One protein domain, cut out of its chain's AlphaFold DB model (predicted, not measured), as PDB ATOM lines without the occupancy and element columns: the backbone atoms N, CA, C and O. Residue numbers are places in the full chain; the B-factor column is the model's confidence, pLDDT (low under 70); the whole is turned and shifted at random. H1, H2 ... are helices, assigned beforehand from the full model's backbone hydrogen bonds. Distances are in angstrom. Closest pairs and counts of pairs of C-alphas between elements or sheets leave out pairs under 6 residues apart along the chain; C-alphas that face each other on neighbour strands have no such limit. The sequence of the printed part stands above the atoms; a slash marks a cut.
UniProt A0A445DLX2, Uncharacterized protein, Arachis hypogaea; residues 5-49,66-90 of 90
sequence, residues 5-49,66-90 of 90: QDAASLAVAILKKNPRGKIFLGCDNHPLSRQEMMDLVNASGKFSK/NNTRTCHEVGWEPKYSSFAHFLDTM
ATOM      1  N   GLN A   5     -44.842   9.469 -16.421       94.19
ATOM      2  CA  GLN A   5     -44.200   8.152 -16.476       94.19
ATOM      3  C   GLN A   5     -42.681   8.261 -16.684       94.19
ATOM      4  O   GLN A   5     -41.916   7.540 -16.039       94.19
ATOM      5  N   ASP A   6     -42.238   9.195 -17.526       96.75
ATOM      6  CA  ASP A   6     -40.814   9.447 -17.742       96.75
ATOM      7  C   ASP A   6     -40.168  10.072 -16.509       96.75
ATOM      8  O   ASP A   6     -39.109   9.613 -16.090       96.75
ATOM      9  N   ALA A   7     -40.836  11.027 -15.855       97.19
ATOM     10  CA  ALA A   7     -40.365  11.609 -14.598       97.19
ATOM     11  C   ALA A   7     -40.164  10.544 -13.504       97.19
ATOM     12  O   ALA A   7     -39.126  10.524 -12.838       97.19
ATOM     13  N   ALA A   8     -41.121   9.623 -13.352       97.62
ATOM     14  CA  ALA A   8     -41.024   8.528 -12.392       97.62
ATOM     15  C   ALA A   8     -39.869   7.568 -12.728       97.62
ATOM     16  O   ALA A   8     -39.077   7.216 -11.852       97.62
ATOM     17  N   SER A   9     -39.733   7.167 -13.996       97.88
ATOM     18  CA  SER A   9     -38.659   6.259 -14.418       97.88
ATOM     19  C   SER A   9     -37.263   6.887 -14.290       97.88
ATOM     20  O   SER A   9     -36.330   6.212 -13.850       97.88
ATOM     21  N   LEU A  10     -37.132   8.189 -14.572       98.06
ATOM     22  CA  LEU A  10     -35.902   8.948 -14.368       98.06
ATOM     23  C   LEU A  10     -35.521   8.996 -12.886       98.06
ATOM     24  O   LEU A  10     -34.362   8.768 -12.541       98.06
ATOM     25  N   ALA A  11     -36.487   9.244 -11.995       97.81
ATOM     26  CA  ALA A  11     -36.240   9.244 -10.555       97.81
ATOM     27  C   ALA A  11     -35.706   7.883 -10.078       97.81
ATOM     28  O   ALA A  11     -34.720   7.831  -9.343       97.81
ATOM     29  N   VAL A  12     -36.287   6.777 -10.553       98.12
ATOM     30  CA  VAL A  12     -35.790   5.423 -10.258       98.12
ATOM     31  C   VAL A  12     -34.361   5.226 -10.777       98.12
ATOM     32  O   VAL A  12     -33.525   4.682 -10.055       98.12
ATOM     33  N   ALA A  13     -34.052   5.674 -11.999       98.06
ATOM     34  CA  ALA A  13     -32.706   5.577 -12.563       98.06
ATOM     35  C   ALA A  13     -31.672   6.364 -11.737       98.06
ATOM     36  O   ALA A  13     -30.603   5.838 -11.426       98.06
ATOM     37  N   ILE A  14     -32.017   7.581 -11.305       98.25
ATOM     38  CA  ILE A  14     -31.184   8.407 -10.418       98.25
ATOM     39  C   ILE A  14     -30.963   7.700  -9.075       98.25
ATOM     40  O   ILE A  14     -29.823   7.569  -8.633       98.25
ATOM     41  N   LEU A  15     -32.026   7.201  -8.434       97.50
ATOM     42  CA  LEU A  15     -31.934   6.537  -7.129       97.50
ATOM     43  C   LEU A  15     -31.038   5.292  -7.171       97.50
ATOM     44  O   LEU A  15     -30.243   5.086  -6.257       97.50
ATOM     45  N   LYS A  16     -31.085   4.511  -8.258       97.69
ATOM     46  CA  LYS A  16     -30.203   3.347  -8.460       97.69
ATOM     47  C   LYS A  16     -28.715   3.710  -8.530       97.69
ATOM     48  O   LYS A  16     -27.880   2.872  -8.205       97.69
ATOM     49  N   LYS A  17     -28.369   4.935  -8.943       97.06
ATOM     50  CA  LYS A  17     -26.982   5.435  -8.944       97.06
ATOM     51  C   LYS A  17     -26.546   6.004  -7.587       97.06
ATOM     52  O   LYS A  17     -25.355   6.223  -7.394       97.06
ATOM     53  N   ASN A  18     -27.488   6.253  -6.672       95.25
ATOM     54  CA  ASN A  18     -27.270   6.851  -5.349       95.25
ATOM     55  C   ASN A  18     -26.366   8.117  -5.336       95.25
ATOM     56  O   ASN A  18     -25.415   8.199  -4.550       95.25
ATOM     57  N   PRO A  19     -26.605   9.120  -6.205       95.25
ATOM     58  CA  PRO A  19     -25.771  10.315  -6.266       95.25
ATOM     59  C   PRO A  19     -26.027  11.246  -5.072       95.25
ATOM     60  O   PRO A  19     -27.151  11.393  -4.594       95.25
ATOM     61  N   ARG A  20     -24.985  11.948  -4.614       95.44
ATOM     62  CA  ARG A  20     -25.063  12.947  -3.532       95.44
ATOM     63  C   ARG A  20     -24.732  14.336  -4.075       95.44
ATOM     64  O   ARG A  20     -23.739  14.493  -4.781       95.44
ATOM     65  N   GLY A  21     -25.550  15.339  -3.747       94.94
ATOM     66  CA  GLY A  21     -25.292  16.741  -4.110       94.94
ATOM     67  C   GLY A  21     -25.277  17.023  -5.618       94.94
ATOM     68  O   GLY A  21     -24.566  17.918  -6.068       94.94
ATOM     69  N   LYS A  22     -26.012  16.237  -6.417       96.38
ATOM     70  CA  LYS A  22     -26.086  16.383  -7.878       96.38
ATOM     71  C   LYS A  22     -27.456  16.897  -8.309       96.38
ATOM     72  O   LYS A  22     -28.465  16.583  -7.686       96.38
ATOM     73  N   ILE A  23     -27.468  17.659  -9.400       96.38
ATOM     74  CA  ILE A  23     -28.680  18.171 -10.047       96.38
ATOM     75  C   ILE A  23     -28.824  17.481 -11.403       96.38
ATOM     76  O   ILE A  23     -27.917  17.541 -12.242       96.38
ATOM     77  N   PHE A  24     -29.986  16.873 -11.613       97.19
ATOM     78  CA  PHE A  24     -30.375  16.222 -12.858       97.19
ATOM     79  C   PHE A  24     -31.528  16.990 -13.495       97.19
ATOM     80  O   PHE A  24     -32.396  17.507 -12.793       97.19
ATOM     81  N   LEU A  25     -31.525  17.076 -14.823       96.50
ATOM     82  CA  LEU A  25     -32.557  17.764 -15.590       96.50
ATOM     83  C   LEU A  25     -33.307  16.737 -16.435       96.50
ATOM     84  O   LEU A  25     -32.695  16.031 -17.227       96.50
ATOM     85  N   GLY A  26     -34.627  16.666 -16.271       95.75
ATOM     86  CA  GLY A  26     -35.497  15.810 -17.072       95.75
ATOM     87  C   GLY A  26     -36.296  16.619 -18.094       95.75
ATOM     88  O   GLY A  26     -36.999  17.561 -17.730       95.75
ATOM     89  N   CYS A  27     -36.201  16.244 -19.366       95.31
ATOM     90  CA  CYS A  27     -37.044  16.715 -20.468       95.31
ATOM     91  C   CYS A  27     -37.028  15.686 -21.613       95.31
ATOM     92  O   CYS A  27     -36.336  14.680 -21.527       95.31
ATOM     93  N   ASP A  28     -37.782  15.934 -22.675       93.38
ATOM     94  CA  ASP A  28     -37.836  15.144 -23.913       93.38
ATOM     95  C   ASP A  28     -36.853  15.634 -24.996       93.38
ATOM     96  O   ASP A  28     -36.846  15.101 -26.095       93.38
ATOM     97  N   ASN A  29     -36.037  16.663 -24.729       93.12
ATOM     98  CA  ASN A  29     -35.161  17.351 -25.700       93.12
ATOM     99  C   ASN A  29     -35.849  17.973 -26.930       93.12
ATOM    100  O   ASN A  29     -35.152  18.459 -27.822       93.12
ATOM    101  N   HIS A  30     -37.180  18.043 -26.957       93.88
ATOM    102  CA  HIS A  30     -37.950  18.642 -28.047       93.88
ATOM    103  C   HIS A  30     -38.629  19.915 -27.531       93.88
ATOM    104  O   HIS A  30     -39.775  19.875 -27.076       93.88
ATOM    105  N   PRO A  31     -37.909  21.055 -27.504       92.12
ATOM    106  CA  PRO A  31     -38.493  22.314 -27.072       92.12
ATOM    107  C   PRO A  31     -39.636  22.697 -28.010       92.12
ATOM    108  O   PRO A  31     -39.493  22.636 -29.226       92.12
ATOM    109  N   LEU A  32     -40.748  23.118 -27.418       92.25
ATOM    110  CA  LEU A  32     -41.925  23.602 -28.123       92.25
ATOM    111  C   LEU A  32     -42.351  24.922 -27.495       92.25
ATOM    112  O   LEU A  32     -42.319  25.083 -26.270       92.25
ATOM    113  N   SER A  33     -42.778  25.855 -28.331       90.19
ATOM    114  CA  SER A  33     -43.576  26.986 -27.888       90.19
ATOM    115  C   SER A  33     -44.963  26.513 -27.450       90.19
ATOM    116  O   SER A  33     -45.439  25.429 -27.798       90.19
ATOM    117  N   ARG A  34     -45.659  27.368 -26.696       89.94
ATOM    118  CA  ARG A  34     -47.055  27.117 -26.320       89.94
ATOM    119  C   ARG A  34     -47.980  26.993 -27.538       89.94
ATOM    120  O   ARG A  34     -48.934  26.229 -27.476       89.94
ATOM    121  N   GLN A  35     -47.693  27.713 -28.627       91.31
ATOM    122  CA  GLN A  35     -48.485  27.649 -29.859       91.31
ATOM    123  C   GLN A  35     -48.287  26.308 -30.557       91.31
ATOM    124  O   GLN A  35     -49.263  25.591 -30.742       91.31
ATOM    125  N   GLU A  36     -47.038  25.905 -30.802       92.62
ATOM    126  CA  GLU A  36     -46.730  24.607 -31.421       92.62
ATOM    127  C   GLU A  36     -47.302  23.435 -30.609       92.62
ATOM    128  O   GLU A  36     -47.794  22.462 -31.175       92.62
ATOM    129  N   MET A  37     -47.296  23.533 -29.274       93.81
ATOM    130  CA  MET A  37     -47.932  22.539 -28.407       93.81
ATOM    131  C   MET A  37     -49.438  22.416 -28.684       93.81
ATOM    132  O   MET A  37     -49.941  21.301 -28.820       93.81
ATOM    133  N   MET A  38     -50.162  23.534 -28.780       95.12
ATOM    134  CA  MET A  38     -51.600  23.505 -29.060       95.12
ATOM    135  C   MET A  38     -51.912  23.104 -30.502       95.12
ATOM    136  O   MET A  38     -52.918  22.437 -30.736       95.12
ATOM    137  N   ASP A  39     -51.042  23.444 -31.452       95.25
ATOM    138  CA  ASP A  39     -51.171  23.017 -32.845       95.25
ATOM    139  C   ASP A  39     -51.058  21.488 -32.951       95.25
ATOM    140  O   ASP A  39     -51.896  20.854 -33.594       95.25
ATOM    141  N   LEU A  40     -50.102  20.875 -32.238       96.31
ATOM    142  CA  LEU A  40     -49.980  19.415 -32.128       96.31
ATOM    143  C   LEU A  40     -51.213  18.777 -31.472       96.31
ATOM    144  O   LEU A  40     -51.712  17.760 -31.953       96.31
ATOM    145  N   VAL A  41     -51.747  19.383 -30.406       96.12
ATOM    146  CA  VAL A  41     -52.981  18.914 -29.750       96.12
ATOM    147  C   VAL A  41     -54.160  18.944 -30.725       96.12
ATOM    148  O   VAL A  41     -54.869  17.947 -30.855       96.12
ATOM    149  N   ASN A  42     -54.350  20.049 -31.447       95.62
ATOM    150  CA  ASN A  42     -55.418  20.187 -32.436       95.62
ATOM    151  C   ASN A  42     -55.265  19.187 -33.593       95.62
ATOM    152  O   ASN A  42     -56.260  18.604 -34.028       95.62
ATOM    153  N   ALA A  43     -54.037  18.977 -34.076       94.88
ATOM    154  CA  ALA A  43     -53.732  18.036 -35.151       94.88
ATOM    155  C   ALA A  43     -53.926  16.569 -34.734       94.88
ATOM    156  O   ALA A  43     -54.297  15.747 -35.567       94.88
ATOM    157  N   SER A  44     -53.729  16.243 -33.451       95.00
ATOM    158  CA  SER A  44     -53.849  14.869 -32.945       95.00
ATOM    159  C   SER A  44     -55.269  14.297 -33.022       95.00
ATOM    160  O   SER A  44     -55.449  13.083 -32.977       95.00
ATOM    161  N   GLY A  45     -56.297  15.155 -33.060       93.62
ATOM    162  CA  GLY A  45     -57.701  14.732 -33.042       93.62
ATOM    163  C   GLY A  45     -58.152  14.029 -31.752       93.62
ATOM    164  O   GLY A  45     -59.297  13.594 -31.672       93.62
ATOM    165  N   LYS A  46     -57.292  13.935 -30.727       93.50
ATOM    166  CA  LYS A  46     -57.581  13.245 -29.455       93.50
ATOM    167  C   LYS A  46     -58.613  13.980 -28.591       93.50
ATOM    168  O   LYS A  46     -59.186  13.392 -27.678       93.50
ATOM    169  N   PHE A  47     -58.860  15.261 -28.869       93.94
ATOM    170  CA  PHE A  47     -59.746  16.120 -28.087       93.94
ATOM    171  C   PHE A  47     -60.853  16.711 -28.962       93.94
ATOM    172  O   PHE A  47     -60.607  17.186 -30.068       93.94
ATOM    173  N   SER A  48     -62.084  16.712 -28.447       93.25
ATOM    174  CA  SER A  48     -63.262  17.213 -29.171       93.25
ATOM    175  C   SER A  48     -63.304  18.738 -29.287       93.25
ATOM    176  O   SER A  48     -63.855  19.279 -30.246       93.25
ATOM    177  N   LYS A  49     -62.724  19.446 -28.314       95.00
ATOM    178  CA  LYS A  49     -62.606  20.905 -28.336       95.00
ATOM    179  C   LYS A  49     -61.343  21.304 -29.083       95.00
ATOM    180  O   LYS A  49     -60.263  20.814 -28.767       95.00
ATOM    181  N   ASN A  66     -32.042  20.751 -22.231       94.12
ATOM    182  CA  ASN A  66     -31.426  19.536 -22.762       94.12
ATOM    183  C   ASN A  66     -31.047  18.597 -21.599       94.12
ATOM    184  O   ASN A  66     -30.430  19.043 -20.632       94.12
ATOM    185  N   ASN A  67     -31.391  17.314 -21.702       95.75
ATOM    186  CA  ASN A  67     -31.120  16.293 -20.685       95.75
ATOM    187  C   ASN A  67     -29.969  15.328 -21.037       95.75
ATOM    188  O   ASN A  67     -29.743  14.383 -20.286       95.75
ATOM    189  N   THR A  68     -29.233  15.535 -22.136       96.56
ATOM    190  CA  THR A  68     -28.210  14.601 -22.650       96.56
ATOM    191  C   THR A  68     -27.204  14.200 -21.568       96.56
ATOM    192  O   THR A  68     -26.868  13.023 -21.441       96.56
ATOM    193  N   ARG A  69     -26.783  15.152 -20.719       97.12
ATOM    194  CA  ARG A  69     -25.909  14.867 -19.569       97.12
ATOM    195  C   ARG A  69     -26.555  13.893 -18.581       97.12
ATOM    196  O   ARG A  69     -25.919  12.937 -18.158       97.12
ATOM    197  N   THR A  70     -27.809  14.141 -18.206       97.50
ATOM    198  CA  THR A  70     -28.555  13.282 -17.279       97.50
ATOM    199  C   THR A  70     -28.719  11.878 -17.853       97.50
ATOM    200  O   THR A  70     -28.395  10.922 -17.154       97.50
ATOM    201  N   CYS A  71     -29.119  11.751 -19.122       97.06
ATOM    202  CA  CYS A  71     -29.260  10.454 -19.789       97.06
ATOM    203  C   CYS A  71     -27.965   9.638 -19.743       97.06
ATOM    204  O   CYS A  71     -27.981   8.475 -19.338       97.06
ATOM    205  N   HIS A  72     -26.835  10.270 -20.072       97.19
ATOM    206  CA  HIS A  72     -25.527   9.621 -20.044       97.19
ATOM    207  C   HIS A  72     -25.094   9.225 -18.622       97.19
ATOM    208  O   HIS A  72     -24.643   8.105 -18.400       97.19
ATOM    209  N   GLU A  73     -25.243  10.116 -17.635       97.06
ATOM    210  CA  GLU A  73     -24.816   9.853 -16.251       97.06
ATOM    211  C   GLU A  73     -25.612   8.721 -15.585       97.06
ATOM    212  O   GLU A  73     -25.045   7.911 -14.844       97.06
ATOM    213  N   VAL A  74     -26.924   8.647 -15.833       97.38
ATOM    214  CA  VAL A  74     -27.787   7.655 -15.176       97.38
ATOM    215  C   VAL A  74     -28.101   6.432 -16.040       97.38
ATOM    216  O   VAL A  74     -28.613   5.450 -15.505       97.38
ATOM    217  N   GLY A  75     -27.727   6.441 -17.324       97.25
ATOM    218  CA  GLY A  75     -28.038   5.370 -18.275       97.25
ATOM    219  C   GLY A  75     -29.542   5.254 -18.524       97.25
ATOM    220  O   GLY A  75     -30.100   4.164 -18.432       97.25
ATOM    221  N   TRP A  76     -30.202   6.391 -18.740       97.12
ATOM    222  CA  TRP A  76     -31.654   6.494 -18.888       97.12
ATOM    223  C   TRP A  76     -32.014   7.258 -20.158       97.12
ATOM    224  O   TRP A  76     -31.326   8.208 -20.516       97.12
ATOM    225  N   GLU A  77     -33.128   6.892 -20.783       95.75
ATOM    226  CA  GLU A  77     -33.746   7.629 -21.885       95.75
ATOM    227  C   GLU A  77     -35.260   7.727 -21.651       95.75
ATOM    228  O   GLU A  77     -35.837   6.821 -21.035       95.75
ATOM    229  N   PRO A  78     -35.920   8.806 -22.113       95.56
ATOM    230  CA  PRO A  78     -37.367   8.918 -22.005       95.56
ATOM    231  C   PRO A  78     -38.049   7.852 -22.866       95.56
ATOM    232  O   PRO A  78     -37.666   7.614 -24.010       95.56
ATOM    233  N   LYS A  79     -39.118   7.252 -22.341       95.56
ATOM    234  CA  LYS A  79     -40.015   6.374 -23.096       95.56
ATOM    235  C   LYS A  79     -40.670   7.128 -24.249       95.56
ATOM    236  O   LYS A  79     -40.880   6.559 -25.319       95.56
ATOM    237  N   TYR A  80     -41.012   8.398 -24.031       95.50
ATOM    238  CA  TYR A  80     -41.592   9.241 -25.060       95.50
ATOM    239  C   TYR A  80     -40.542  10.200 -25.612       95.50
ATOM    240  O   TYR A  80     -40.107  11.125 -24.932       95.50
ATOM    241  N   SER A  81     -40.154   9.993 -26.873       93.75
ATOM    242  CA  SER A  81     -39.130  10.809 -27.529       93.75
ATOM    243  C   SER A  81     -39.515  12.283 -27.652       93.75
ATOM    244  O   SER A  81     -38.631  13.124 -27.647       93.75
ATOM    245  N   SER A  82     -40.804  12.616 -27.735       95.31
ATOM    246  CA  SER A  82     -41.303  13.990 -27.835       95.31
ATOM    247  C   SER A  82     -42.737  14.103 -27.312       95.31
ATOM    248  O   SER A  82     -43.417  13.094 -27.098       95.31
ATOM    249  N   PHE A  83     -43.235  15.334 -27.163       95.44
ATOM    250  CA  PHE A  83     -44.651  15.562 -26.872       95.44
ATOM    251  C   PHE A  83     -45.580  14.967 -27.940       95.44
ATOM    252  O   PHE A  83     -46.588  14.371 -27.581       95.44
ATOM    253  N   ALA A  84     -45.232  15.068 -29.226       95.31
ATOM    254  CA  ALA A  84     -46.033  14.491 -30.307       95.31
ATOM    255  C   ALA A  84     -46.126  12.961 -30.184       95.31
ATOM    256  O   ALA A  84     -47.222  12.412 -30.197       95.31
ATOM    257  N   HIS A  85     -44.997  12.290 -29.929       95.38
ATOM    258  CA  HIS A  85     -44.991  10.844 -29.695       95.38
ATOM    259  C   HIS A  85     -45.824  10.459 -28.462       95.38
ATOM    260  O   HIS A  85     -46.525   9.453 -28.475       95.38
ATOM    261  N   PHE A  86     -45.798  11.273 -27.401       95.50
ATOM    262  CA  PHE A  86     -46.693  11.075 -26.261       95.50
ATOM    263  C   PHE A  86     -48.175  11.198 -26.659       95.50
ATOM    264  O   PHE A  86     -48.961  10.323 -26.296       95.50
ATOM    265  N   LEU A  87     -48.554  12.230 -27.426       94.88
ATOM    266  CA  LEU A  87     -49.931  12.415 -27.906       94.88
ATOM    267  C   LEU A  87     -50.429  11.216 -28.722       94.88
ATOM    268  O   LEU A  87     -51.562  10.784 -28.523       94.88
ATOM    269  N   ASP A  88     -49.596  10.656 -29.600       93.44
ATOM    270  CA  ASP A  88     -49.972   9.514 -30.445       93.44
ATOM    271  C   ASP A  88     -50.356   8.281 -29.614       93.44
ATOM    272  O   ASP A  88     -51.263   7.529 -29.984       93.44
ATOM    273  N   THR A  89     -49.712   8.121 -28.456       91.31
ATOM    274  CA  THR A  89     -49.914   6.991 -27.537       91.31
ATOM    275  C   THR A  89     -51.039   7.170 -26.515       91.31
ATOM    276  O   THR A  89     -51.268   6.248 -25.730       91.31
ATOM    277  N   MET A  90     -51.708   8.332 -26.489       86.50
ATOM    278  CA  MET A  90     -52.866   8.581 -25.613       86.50
ATOM    279  C   MET A  90     -54.156   7.925 -26.094       86.50
ATOM    280  O   MET A  90     -54.316   7.727 -27.319       86.50
TER     281      MET A  90
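AT A GLANCE: This is residues 5 to 49 and 66 to 90 of the 90 residues of an uncharacterized protein of Arachis hypogaea (UniProt A0A445DLX2). Two pairs of helices lie toward opposite ends of a loose rod, H1 with H3 at one end and H2 side by side with H4 at the other. The stretches of residues 18 to 33 and 75 to 82, which have no named element, run between the two ends, and H1 lies roughly lengthwise. The printed part has 70 residues with four named helices, H1, H2, H3 and H4 in chain order, and no named strand; the class is all helix. The whole is loose, with a radius of gyration of the C-alphas of 14.6 A and spans of 45 by 21 by 15 A.

HOW THE PARTS SIT: H1, residues 5 to 17, and H3, residues 68 to 74, only just touch, with 3 pairs of C-alphas within 8 A. H1 touches H3 with residues 13 to 17 alone, and the closest C-alphas, those of Ile 14 and Val 74, are 5.9 A apart. They run the same way at a steep tilt of 53 degrees. H2, residues 34 to 44, touches H4, residues 83 to 88; the closest C-alphas are those of Leu 40 and Ala 84, 6.6 A apart. These two run the same way at a shallow tilt of 13 degrees. H1 is apart from H2 and H4, and H3 is apart from H2 and H4. In H1, H2, H3 and H4 every O i to N i+4 pair is within hydrogen-bond range.

IN THESE COORDINATES: H1 begins at C-alpha 5, (-44.200, 8.152, -16.476), and is 19.0 A long from first to last C-alpha. H2 is 15.5 A, H3 10.2 A and H4 8.8 A long. H4 ends at C-alpha 88, (-49.972, 9.514, -30.445).

THE WHOLE: The C-alphas of Arg 20 and Ser 48 are the two farthest apart, at 46.2 A. Residues 50 to 65 are not printed, and C-alphas 49 and 66 are 31.7 A apart across the cut. The link from H1 to H2 is long, with 16 residues. No printed residue is under 70 in pLDDT.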